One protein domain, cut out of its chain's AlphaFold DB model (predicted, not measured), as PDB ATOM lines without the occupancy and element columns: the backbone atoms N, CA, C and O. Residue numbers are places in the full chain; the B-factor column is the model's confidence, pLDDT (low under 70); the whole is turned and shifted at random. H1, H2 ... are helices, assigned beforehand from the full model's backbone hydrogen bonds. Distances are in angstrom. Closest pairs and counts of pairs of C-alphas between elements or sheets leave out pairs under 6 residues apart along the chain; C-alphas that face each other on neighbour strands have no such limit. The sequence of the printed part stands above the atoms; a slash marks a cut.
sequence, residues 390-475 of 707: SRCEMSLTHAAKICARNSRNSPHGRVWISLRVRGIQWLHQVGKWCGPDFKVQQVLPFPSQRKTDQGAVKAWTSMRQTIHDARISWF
ATOM      1  N   SER A 390     290.890 334.709 362.154       89.50
ATOM      2  CA  SER A 390     291.245 333.915 360.969       89.50
ATOM      3  C   SER A 390     292.319 334.591 360.106       89.50
ATOM      4  O   SER A 390     293.173 333.914 359.531       89.50
ATOM      5  N   ARG A 391     292.372 335.928 360.094       89.12
ATOM      6  CA  ARG A 391     293.464 336.692 359.465       89.12
ATOM      7  C   ARG A 391     294.757 336.731 360.284       89.12
ATOM      8  O   ARG A 391     295.760 337.255 359.805       89.12
ATOM      9  N   CYS A 392     294.771 336.141 361.483       87.94
ATOM     10  CA  CYS A 392     295.911 336.168 362.404       87.94
ATOM     11  C   CYS A 392     296.318 337.602 362.823       87.94
ATOM     12  O   CYS A 392     297.489 337.876 363.095       87.94
ATOM     13  N   GLU A 393     295.352 338.519 362.912       89.00
ATOM     14  CA  GLU A 393     295.506 339.925 363.334       89.00
ATOM     15  C   GLU A 393     295.443 340.075 364.863       89.00
ATOM     16  O   GLU A 393     294.837 340.991 365.419       89.00
ATOM     17  N   MET A 394     296.074 339.143 365.568       89.50
ATOM     18  CA  MET A 394     296.262 339.192 367.014       89.50
ATOM     19  C   MET A 394     297.744 339.192 367.326       89.50
ATOM     20  O   MET A 394     298.551 338.624 366.579       89.50
ATOM     21  N   SER A 395     298.120 339.835 368.424       89.12
ATOM     22  CA  SER A 395     299.526 339.857 368.784       89.12
ATOM     23  C   SER A 395     299.999 338.505 369.302       89.12
ATOM     24  O   SER A 395     299.235 337.706 369.850       89.12
ATOM     25  N   LEU A 396     301.299 338.268 369.173       85.75
ATOM     26  CA  LEU A 396     301.951 337.092 369.724       85.75
ATOM     27  C   LEU A 396     301.824 337.033 371.244       85.75
ATOM     28  O   LEU A 396     301.620 335.952 371.782       85.75
ATOM     29  N   THR A 397     301.882 338.171 371.942       86.31
ATOM     30  CA  THR A 397     301.720 338.209 373.401       86.31
ATOM     31  C   THR A 397     300.298 337.824 373.819       86.31
ATOM     32  O   THR A 397     300.121 337.067 374.777       86.31
ATOM     33  N   HIS A 398     299.284 338.305 373.092       89.88
ATOM     34  CA  HIS A 398     297.889 337.928 373.317       89.88
ATOM     35  C   HIS A 398     297.688 336.429 373.072       89.88
ATOM     36  O   HIS A 398     297.204 335.705 373.947       89.88
ATOM     37  N   ALA A 399     298.158 335.943 371.920       88.50
ATOM     38  CA  ALA A 399     298.033 334.544 371.550       88.50
ATOM     39  C   ALA A 399     298.757 333.612 372.538       88.50
ATOM     40  O   ALA A 399     298.220 332.587 372.948       88.50
ATOM     41  N   ALA A 400     299.947 334.002 372.997       85.00
ATOM     42  CA  ALA A 400     300.729 333.268 373.986       85.00
ATOM     43  C   ALA A 400     299.998 333.074 375.313       85.00
ATOM     44  O   ALA A 400     300.049 331.987 375.893       85.00
ATOM     45  N   LYS A 401     299.336 334.129 375.806       88.38
ATOM     46  CA  LYS A 401     298.559 334.083 377.050       88.38
ATOM     47  C   LYS A 401     297.361 333.145 376.915       88.38
ATOM     48  O   LYS A 401     297.099 332.372 377.835       88.38
ATOM     49  N   ILE A 402     296.690 333.158 375.764       89.69
ATOM     50  CA  ILE A 402     295.616 332.208 375.454       89.69
ATOM     51  C   ILE A 402     296.162 330.773 375.411       89.69
ATOM     52  O   ILE A 402     295.618 329.886 376.071       89.69
ATOM     53  N   CYS A 403     297.279 330.537 374.716       87.44
ATOM     54  CA  CYS A 403     297.914 329.219 374.662       87.44
ATOM     55  C   CYS A 403     298.366 328.729 376.042       87.44
ATOM     56  O   CYS A 403     298.161 327.564 376.354       87.44
ATOM     57  N   ALA A 404     298.928 329.596 376.891       86.31
ATOM     58  CA  ALA A 404     299.383 329.240 378.240       86.31
ATOM     59  C   ALA A 404     298.260 328.728 379.148       86.31
ATOM     60  O   ALA A 404     298.514 327.966 380.077       86.31
ATOM     61  N   ARG A 405     297.018 329.141 378.884       85.12
ATOM     62  CA  ARG A 405     295.838 328.665 379.613       85.12
ATOM     63  C   ARG A 405     295.356 327.306 379.123       85.12
ATOM     64  O   ARG A 405     294.843 326.527 379.914       85.12
ATOM     65  N   ASN A 406     295.527 327.030 377.833       86.06
ATOM     66  CA  ASN A 406     295.030 325.815 377.190       86.06
ATOM     67  C   ASN A 406     296.101 324.715 377.060       86.06
ATOM     68  O   ASN A 406     295.767 323.552 376.842       86.06
ATOM     69  N   SER A 407     297.384 325.055 377.207       81.88
ATOM     70  CA  SER A 407     298.523 324.145 377.067       81.88
ATOM     71  C   SER A 407     299.625 324.452 378.082       81.88
ATOM     72  O   SER A 407     299.999 325.604 378.300       81.88
ATOM     73  N   ARG A 408     300.199 323.393 378.671       73.38
ATOM     74  CA  ARG A 408     301.281 323.483 379.671       73.38
ATOM     75  C   ARG A 408     302.633 323.907 379.081       73.38
ATOM     76  O   ARG A 408     303.502 324.336 379.831       73.38
ATOM     77  N   ASN A 409     302.806 323.823 377.761       70.50
ATOM     78  CA  ASN A 409     304.093 324.038 377.086       70.50
ATOM     79  C   ASN A 409     304.286 325.469 376.549       70.50
ATOM     80  O   ASN A 409     304.985 325.661 375.558       70.50
ATOM     81  N   SER A 410     303.671 326.482 377.169       70.81
ATOM     82  CA  SER A 410     303.772 327.858 376.664       70.81
ATOM     83  C   SER A 410     305.141 328.504 376.970       70.81
ATOM     84  O   SER A 410     305.662 328.347 378.079       70.81
ATOM     85  N   PRO A 411     305.752 329.250 376.028       69.06
ATOM     86  CA  PRO A 411     307.050 329.887 376.190       69.06
ATOM     87  C   PRO A 411     306.993 330.997 377.237       69.06
ATOM     88  O   PRO A 411     306.061 331.804 377.286       69.06
ATOM     89  N   HIS A 412     308.059 331.104 378.027       72.44
ATOM     90  CA  HIS A 412     308.201 332.139 379.048       72.44
ATOM     91  C   HIS A 412     308.193 333.557 378.442       72.44
ATOM     92  O   HIS A 412     308.715 333.777 377.351       72.44
ATOM     93  N   GLY A 413     307.735 334.560 379.205       70.88
ATOM     94  CA  GLY A 413     307.685 335.987 378.824       70.88
ATOM     95  C   GLY A 413     308.907 336.549 378.067       70.88
ATOM     96  O   GLY A 413     308.763 337.380 377.174       70.88
ATOM     97  N   ARG A 414     310.122 336.069 378.376       73.38
ATOM     98  CA  ARG A 414     311.380 336.518 377.745       73.38
ATOM     99  C   ARG A 414     311.495 336.128 376.264       73.38
ATOM    100  O   ARG A 414     312.122 336.856 375.498       73.38
ATOM    101  N   VAL A 415     310.876 335.015 375.862       75.44
ATOM    102  CA  VAL A 415     310.828 334.535 374.469       75.44
ATOM    103  C   VAL A 415     310.126 335.568 373.586       75.44
ATOM    104  O   VAL A 415     310.649 335.954 372.542       75.44
ATOM    105  N   TRP A 416     309.007 336.106 374.065       75.19
ATOM    106  CA  TRP A 416     308.186 337.084 373.352       75.19
ATOM    107  C   TRP A 416     308.881 338.440 373.192       75.19
ATOM    108  O   TRP A 416     308.876 339.018 372.106       75.19
ATOM    109  N   ILE A 417     309.574 338.907 374.236       76.19
ATOM    110  CA  ILE A 417     310.351 340.158 374.189       76.19
ATOM    111  C   ILE A 417     311.454 340.079 373.119       76.19
ATOM    112  O   ILE A 417     311.647 341.037 372.368       76.19
ATOM    113  N   SER A 418     312.145 338.938 373.007       79.62
ATOM    114  CA  SER A 418     313.213 338.733 372.017       79.62
ATOM    115  C   SER A 418     312.711 338.812 370.566       79.62
ATOM    116  O   SER A 418     313.396 339.363 369.699       79.62
ATOM    117  N   LEU A 419     311.501 338.308 370.300       79.25
ATOM    118  CA  LEU A 419     310.855 338.394 368.985       79.25
ATOM    119  C   LEU A 419     310.369 339.821 368.680       79.25
ATOM    120  O   LEU A 419     310.611 340.339 367.588       79.25
ATOM    121  N   ARG A 420     309.793 340.502 369.677       79.19
ATOM    122  CA  ARG A 420     309.286 341.875 369.545       79.19
ATOM    123  C   ARG A 420     310.371 342.888 369.191       79.19
ATOM    124  O   ARG A 420     310.149 343.727 368.322       79.19
ATOM    125  N   VAL A 421     311.551 342.800 369.815       79.94
ATOM    126  CA  VAL A 421     312.712 343.671 369.506       79.94
ATOM    127  C   VAL A 421     313.134 343.561 368.032       79.94
ATOM    128  O   VAL A 421     313.774 344.459 367.494       79.94
ATOM    129  N   ARG A 422     312.740 342.480 367.351       78.69
ATOM    130  CA  ARG A 422     313.027 342.220 365.936       78.69
ATOM    131  C   ARG A 422     311.857 342.548 365.007       78.69
ATOM    132  O   ARG A 422     311.897 342.178 363.839       78.69
ATOM    133  N   GLY A 423     310.829 343.231 365.511       81.31
ATOM    134  CA  GLY A 423     309.654 343.633 364.736       81.31
ATOM    135  C   GLY A 423     308.616 342.526 364.527       81.31
ATOM    136  O   GLY A 423     307.656 342.738 363.789       81.31
ATOM    137  N   ILE A 424     308.778 341.368 365.179       83.12
ATOM    138  CA  ILE A 424     307.816 340.263 365.124       83.12
ATOM    139  C   ILE A 424     306.866 340.397 366.317       83.12
ATOM    140  O   ILE A 424     307.234 340.107 367.456       83.12
ATOM    141  N   GLN A 425     305.657 340.878 366.054       85.56
ATOM    142  CA  GLN A 425     304.649 341.228 367.056       85.56
ATOM    143  C   GLN A 425     303.310 340.532 366.828       85.56
ATOM    144  O   GLN A 425     302.568 340.344 367.788       85.56
ATOM    145  N   TRP A 426     303.008 340.125 365.597       87.75
ATOM    146  CA  TRP A 426     301.687 339.653 365.190       87.75
ATOM    147  C   TRP A 426     301.711 338.207 364.709       87.75
ATOM    148  O   TRP A 426     302.695 337.741 364.131       87.75
ATOM    149  N   LEU A 427     300.603 337.496 364.914       86.19
ATOM    150  CA  LEU A 427     300.474 336.091 364.543       86.19
ATOM    151  C   LEU A 427     300.603 335.878 363.025       86.19
ATOM    152  O   LEU A 427     301.273 334.938 362.604       86.19
ATOM    153  N   HIS A 428     300.076 336.794 362.205       86.75
ATOM    154  CA  HIS A 428     300.187 336.730 360.740       86.75
ATOM    155  C   HIS A 428     301.633 336.846 360.220       86.75
ATOM    156  O   HIS A 428     301.912 336.473 359.081       86.75
ATOM    157  N   GLN A 429     302.563 337.367 361.031       84.12
ATOM    158  CA  GLN A 429     303.998 337.398 360.711       84.12
ATOM    159  C   GLN A 429     304.681 336.058 361.006       84.12
ATOM    160  O   GLN A 429     305.802 335.824 360.560       84.12
ATOM    161  N   VAL A 430     304.025 335.191 361.782       80.31
ATOM    162  CA  VAL A 430     304.491 333.837 362.065       80.31
ATOM    163  C   VAL A 430     303.888 332.875 361.068       80.31
ATOM    164  O   VAL A 430     304.646 332.139 360.454       80.31
ATOM    165  N   GLY A 431     302.572 332.898 360.861       79.50
ATOM    166  CA  GLY A 431     301.930 332.051 359.867       79.50
ATOM    167  C   GLY A 431     300.442 332.309 359.692       79.50
ATOM    168  O   GLY A 431     299.917 333.329 360.128       79.50
ATOM    169  N   LYS A 432     299.769 331.371 359.021       83.44
ATOM    170  CA  LYS A 432     298.326 331.404 358.752       83.44
ATOM    171  C   LYS A 432     297.669 330.101 359.191       83.44
ATOM    172  O   LYS A 432     298.306 329.044 359.152       83.44
ATOM    173  N   TRP A 433     296.398 330.179 359.571       83.94
ATOM    174  CA  TRP A 433     295.567 329.000 359.808       83.94
ATOM    175  C   TRP A 433     295.372 328.220 358.505       83.94
ATOM    176  O   TRP A 433     295.104 328.807 357.457       83.94
ATOM    177  N   CYS A 434     295.524 326.898 358.555       73.00
ATOM    178  CA  CYS A 434     295.356 326.004 357.414       73.00
ATOM    179  C   CYS A 434     294.661 324.700 357.830       73.00
ATOM    180  O   CYS A 434     294.796 324.235 358.967       73.00
ATOM    181  N   GLY A 435     293.981 324.081 356.862       66.06
ATOM    182  CA  GLY A 435     293.334 322.779 357.011       66.06
ATOM    183  C   GLY A 435     292.005 322.807 357.784       66.06
ATOM    184  O   GLY A 435     291.619 323.846 358.317       66.06
ATOM    185  N   PRO A 436     291.308 321.658 357.856       60.03
ATOM    186  CA  PRO A 436     290.005 321.531 358.518       60.03
ATOM    187  C   PRO A 436     290.083 321.710 360.041       60.03
ATOM    188  O   PRO A 436     289.128 322.166 360.659       60.03
ATOM    189  N   ASP A 437     291.242 321.412 360.636       60.53
ATOM    190  CA  ASP A 437     291.500 321.598 362.069       60.53
ATOM    191  C   ASP A 437     291.924 323.036 362.424       60.53
ATOM    192  O   ASP A 437     292.181 323.319 363.595       60.53
ATOM    193  N   PHE A 438     292.068 323.918 361.421       66.62
ATOM    194  CA  PHE A 438     292.590 325.281 361.556       66.62
ATOM    195  C   PHE A 438     293.840 325.346 362.449       66.62
ATOM    196  O   PHE A 438     293.859 326.024 363.477       66.62
ATOM    197  N   LYS A 439     294.897 324.623 362.061       67.19
ATOM    198  CA  LYS A 439     296.217 324.701 362.711       67.19
ATOM    199  C   LYS A 439     297.112 325.679 361.959       67.19
ATOM    200  O   LYS A 439     296.969 325.842 360.748       67.19
ATOM    201  N   VAL A 440     298.064 326.318 362.637       63.97
ATOM    202  CA  VAL A 440     299.041 327.195 361.966       63.97
ATOM    203  C   VAL A 440     300.067 326.334 361.221       63.97
ATOM    204  O   VAL A 440     300.957 325.764 361.846       63.97
ATOM    205  N   GLN A 441     299.955 326.215 359.891       57.28
ATOM    206  CA  GLN A 441     300.844 325.338 359.102       57.28
ATOM    207  C   GLN A 441     301.920 326.094 358.316       57.28
ATOM    208  O   GLN A 441     303.045 325.604 358.194       57.28
ATOM    209  N   GLN A 442     301.637 327.303 357.824       57.47
ATOM    210  CA  GLN A 442     302.611 328.059 357.033       57.47
ATOM    211  C   GLN A 442     303.443 328.979 357.925       57.47
ATOM    212  O   GLN A 442     303.240 330.190 357.938       57.47
ATOM    213  N   VAL A 443     304.359 328.399 358.702       58.34
ATOM    214  CA  VAL A 443     305.272 329.192 359.529       58.34
ATOM    215  C   VAL A 443     306.379 329.771 358.649       58.34
ATOM    216  O   VAL A 443     307.175 329.012 358.094       58.34
ATOM    217  N   LEU A 444     306.424 331.097 358.501       61.66
ATOM    218  CA  LEU A 444     307.458 331.786 357.726       61.66
ATOM    219  C   LEU A 444     308.854 331.462 358.299       61.66
ATOM    220  O   LEU A 444     309.001 331.282 359.507       61.66
ATOM    221  N   PRO A 445     309.909 331.344 357.477       63.28
ATOM    222  CA  PRO A 445     311.264 331.214 358.003       63.28
ATOM    223  C   PRO A 445     311.625 332.451 358.842       63.28
ATOM    224  O   PRO A 445     311.174 333.558 358.549       63.28
ATOM    225  N   PHE A 446     312.442 332.268 359.887       66.69
ATOM    226  CA  PHE A 446     312.896 333.379 360.731       66.69
ATOM    227  C   PHE A 446     313.510 334.486 359.849       66.69
ATOM    228  O   PHE A 446     314.337 334.152 358.994       66.69
ATOM    229  N   PRO A 447     313.151 335.776 360.030       64.12
ATOM    230  CA  PRO A 447     313.613 336.847 359.149       64.12
ATOM    231  C   PRO A 447     315.145 336.911 359.140       64.12
ATOM    232  O   PRO A 447     315.785 337.263 360.131       64.12
ATOM    233  N   SER A 448     315.756 336.548 358.016       54.84
ATOM    234  CA  SER A 448     317.183 336.226 357.888       54.84
ATOM    235  C   SER A 448     318.122 337.442 357.802       54.84
ATOM    236  O   SER A 448     319.243 337.320 357.320       54.84
ATOM    237  N   GLN A 449     317.719 338.625 358.281       54.47
ATOM    238  CA  GLN A 449     318.421 339.879 357.957       54.47
ATOM    239  C   GLN A 449     319.360 340.468 359.026       54.47
ATOM    240  O   GLN A 449     319.985 341.493 358.759       54.47
ATOM    241  N   ARG A 450     319.546 339.869 360.211       53.44
ATOM    242  CA  ARG A 450     320.563 340.345 361.185       53.44
ATOM    243  C   ARG A 450     321.223 339.178 361.917       53.44
ATOM    244  O   ARG A 450     320.567 338.162 362.125       53.44
ATOM    245  N   LYS A 451     322.511 339.339 362.279       55.94
ATOM    246  CA  LYS A 451     323.383 338.341 362.943       55.94
ATOM    247  C   LYS A 451     322.575 337.390 363.836       55.94
ATOM    248  O   LYS A 451     321.869 337.838 364.738       55.94
ATOM    249  N   THR A 452     322.677 336.095 363.549       58.03
ATOM    250  CA  THR A 452     321.938 334.997 364.179       58.03
ATOM    251  C   THR A 452     322.195 334.935 365.684       58.03
ATOM    252  O   THR A 452     323.119 334.285 366.163       58.03
ATOM    253  N   ASP A 453     321.343 335.611 366.448       70.12
ATOM    254  CA  ASP A 453     321.242 335.429 367.892       70.12
ATOM    255  C   ASP A 453     320.585 334.069 368.164       70.12
ATOM    256  O   ASP A 453     319.390 333.875 367.923       70.12
ATOM    257  N   GLN A 454     321.372 333.115 368.667       74.12
ATOM    258  CA  GLN A 454     320.885 331.783 369.032       74.12
ATOM    259  C   GLN A 454     319.707 331.839 370.020       74.12
ATOM    260  O   GLN A 454     318.842 330.964 369.986       74.12
ATOM    261  N   GLY A 455     319.634 332.864 370.878       74.38
ATOM    262  CA  GLY A 455     318.517 333.072 371.797       74.38
ATOM    263  C   GLY A 455     317.215 333.398 371.068       74.38
ATOM    264  O   GLY A 455     316.163 332.870 371.424       74.38
ATOM    265  N   ALA A 456     317.279 334.200 370.004       73.44
ATOM    266  CA  ALA A 456     316.124 334.531 369.171       73.44
ATOM    267  C   ALA A 456     315.646 333.338 368.337       73.44
ATOM    268  O   ALA A 456     314.445 333.138 368.193       73.44
ATOM    269  N   VAL A 457     316.575 332.513 367.849       78.56
ATOM    270  CA  VAL A 457     316.243 331.268 367.139       78.56
ATOM    271  C   VAL A 457     315.574 330.270 368.087       78.56
ATOM    272  O   VAL A 457     314.530 329.718 367.753       78.56
ATOM    273  N   LYS A 458     316.102 330.082 369.305       80.88
ATOM    274  CA  LYS A 458     315.458 329.244 370.335       80.88
ATOM    275  C   LYS A 458     314.071 329.772 370.716       80.88
ATOM    276  O   LYS A 458     313.129 328.988 370.822       80.88
ATOM    277  N   ALA A 459     313.941 331.089 370.882       79.88
ATOM    278  CA  ALA A 459     312.673 331.763 371.150       79.88
ATOM    279  C   ALA A 459     311.661 331.539 370.015       79.88
ATOM    280  O   ALA A 459     310.524 331.151 370.276       79.88
ATOM    281  N   TRP A 460     312.092 331.697 368.762       80.00
ATOM    282  CA  TRP A 460     311.288 331.421 367.574       80.00
ATOM    283  C   TRP A 460     310.813 329.968 367.527       80.00
ATOM    284  O   TRP A 460     309.626 329.725 367.342       80.00
ATOM    285  N   THR A 461     311.704 328.998 367.750       81.75
ATOM    286  CA  THR A 461     311.359 327.568 367.725       81.75
ATOM    287  C   THR A 461     310.384 327.186 368.841       81.75
ATOM    288  O   THR A 461     309.416 326.473 368.588       81.75
ATOM    289  N   SER A 462     310.593 327.685 370.064       81.50
ATOM    290  CA  SER A 462     309.692 327.431 371.197       81.50
ATOM    291  C   SER A 462     308.302 328.037 370.973       81.50
ATOM    292  O   SER A 462     307.285 327.373 371.187       81.50
ATOM    293  N   MET A 463     308.254 329.277 370.478       82.06
ATOM    294  CA  MET A 463     307.016 329.941 370.079       82.06
ATOM    295  C   MET A 463     306.305 329.163 368.970       82.06
ATOM    296  O   MET A 463     305.120 328.861 369.098       82.06
ATOM    297  N   ARG A 464     307.044 328.769 367.929       77.69
ATOM    298  CA  ARG A 464     306.523 328.001 366.799       77.69
ATOM    299  C   ARG A 464     305.861 326.712 367.261       77.69
ATOM    300  O   ARG A 464     304.758 326.429 366.814       77.69
ATOM    301  N   GLN A 465     306.506 325.958 368.152       79.81
ATOM    302  CA  GLN A 465     305.934 324.719 368.681       79.81
ATOM    303  C   GLN A 465     304.613 324.982 369.413       79.81
ATOM    304  O   GLN A 465     303.623 324.301 369.177       79.81
ATOM    305  N   THR A 466     304.575 326.024 370.243       81.69
ATOM    306  CA  THR A 466     303.372 326.377 371.012       81.69
ATOM    307  C   THR A 466     302.206 326.761 370.107       81.69
ATOM    308  O   THR A 466     301.073 326.361 370.350       81.69
ATOM    309  N   ILE A 467     302.477 327.553 369.067       78.81
ATOM    310  CA  ILE A 467     301.455 328.029 368.129       78.81
ATOM    311  C   ILE A 467     301.016 326.915 367.172       78.81
ATOM    312  O   ILE A 467     299.843 326.844 366.821       78.81
ATOM    313  N   HIS A 468     301.924 326.020 366.780       78.81
ATOM    314  CA  HIS A 468     301.599 324.857 365.956       78.81
ATOM    315  C   HIS A 468     300.577 323.932 366.636       78.81
ATOM    316  O   HIS A 468     299.682 323.401 365.978       78.81
ATOM    317  N   ASP A 469     300.685 323.773 367.956       80.69
ATOM    318  CA  ASP A 469     299.774 322.939 368.745       80.69
ATOM    319  C   ASP A 469     298.468 323.667 369.114       80.69
ATOM    320  O   ASP A 469     297.551 323.059 369.677       80.69
ATOM    321  N   ALA A 470     298.360 324.959 368.786       84.06
ATOM    322  CA  ALA A 470     297.192 325.765 369.088       84.06
ATOM    323  C   ALA A 470     296.028 325.484 368.132       84.06
ATOM    324  O   ALA A 470     296.207 325.281 366.930       84.06
ATOM    325  N   ARG A 471     294.810 325.500 368.680       86.50
ATOM    326  CA  ARG A 471     293.563 325.362 367.918       86.50
ATOM    327  C   ARG A 471     292.903 326.721 367.778       86.50
ATOM    328  O   ARG A 471     292.853 327.463 368.757       86.50
ATOM    329  N   ILE A 472     292.337 327.021 366.607       87.69
ATOM    330  CA  ILE A 472     291.639 328.296 366.388       87.69
ATOM    331  C   ILE A 472     290.522 328.532 367.416       87.69
ATOM    332  O   ILE A 472     290.343 329.659 367.868       87.69
ATOM    333  N   SER A 473     289.858 327.461 367.870       87.81
ATOM    334  CA  SER A 473     288.795 327.496 368.883       87.81
ATOM    335  C   SER A 473     289.241 327.989 370.260       87.81
ATOM    336  O   SER A 473     288.400 328.269 371.105       87.81
ATOM    337  N   TRP A 474     290.546 328.119 370.512       88.69
ATOM    338  CA  TRP A 474     291.052 328.766 371.724       88.69
ATOM    339  C   TRP A 474     290.991 330.294 371.650       88.69
ATOM    340  O   TRP A 474     291.019 330.949 372.689       88.69
ATOM    341  N   PHE A 475     290.936 330.860 370.442       88.62
ATOM    342  CA  PHE A 475     291.035 332.300 370.189       88.62
ATOM    343  C   PHE A 475     289.710 332.948 369.785       88.62
ATOM    344  O   PHE A 475     289.674 334.160 369.590       88.62
TER     345      PHE A 475
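Overview. This is residues 390 to 475 of the 707 residues of an uncharacterized protein of Armillaria gallica (UniProt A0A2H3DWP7). Little of this domain is regular: one longer helix, H3, runs along its length, the shorter H1 and H2 pack on it, and a long unnamed loop, residues 421 to 453, winds along another side of H3. The printed part has 86 residues with three named helices, H1, H2, H3 in chain order, and no named strand. It is all helix, though under half of its residues are in named elements. It is compact, with a radius of gyration of the C-alphas of 12.1 A, yet elongated, spanning 37 by 23 by 18 A.

Arrangement. Go first to H1, residues 396 to 406, and H2, residues 413 to 420: they are close but not clearly touching, the closest C-alphas, of Thr 397 and Trp 416, being 6.6 A apart. H2 touches H3, residues 454 to 468, about perpendicular at 77 degrees; the closest C-alphas, of Val 415 and Ala 459, are 4.7 A apart. H1 touches H3 at residues 466 to 467 alone, at a steep tilt of 54 degrees, with the C-alphas of Cys 403 and Thr 466 closest at 7.2 A. In H1, H2 and H3 every O i to N i+4 pair is within hydrogen-bond range.

Along the chain. Find C-alpha 396 at (301.951, 337.092, 369.724), where H1 begins its 15.2 A. H3 runs 20.7 A to C-alpha 468 at (301.599, 324.857, 365.956).

Size, cuts and confidence. The printed part has no cut; the link from H2 to H3 is long, with 33 residues. The pLDDT is under 70 at residue 411 and residues 435 to 452.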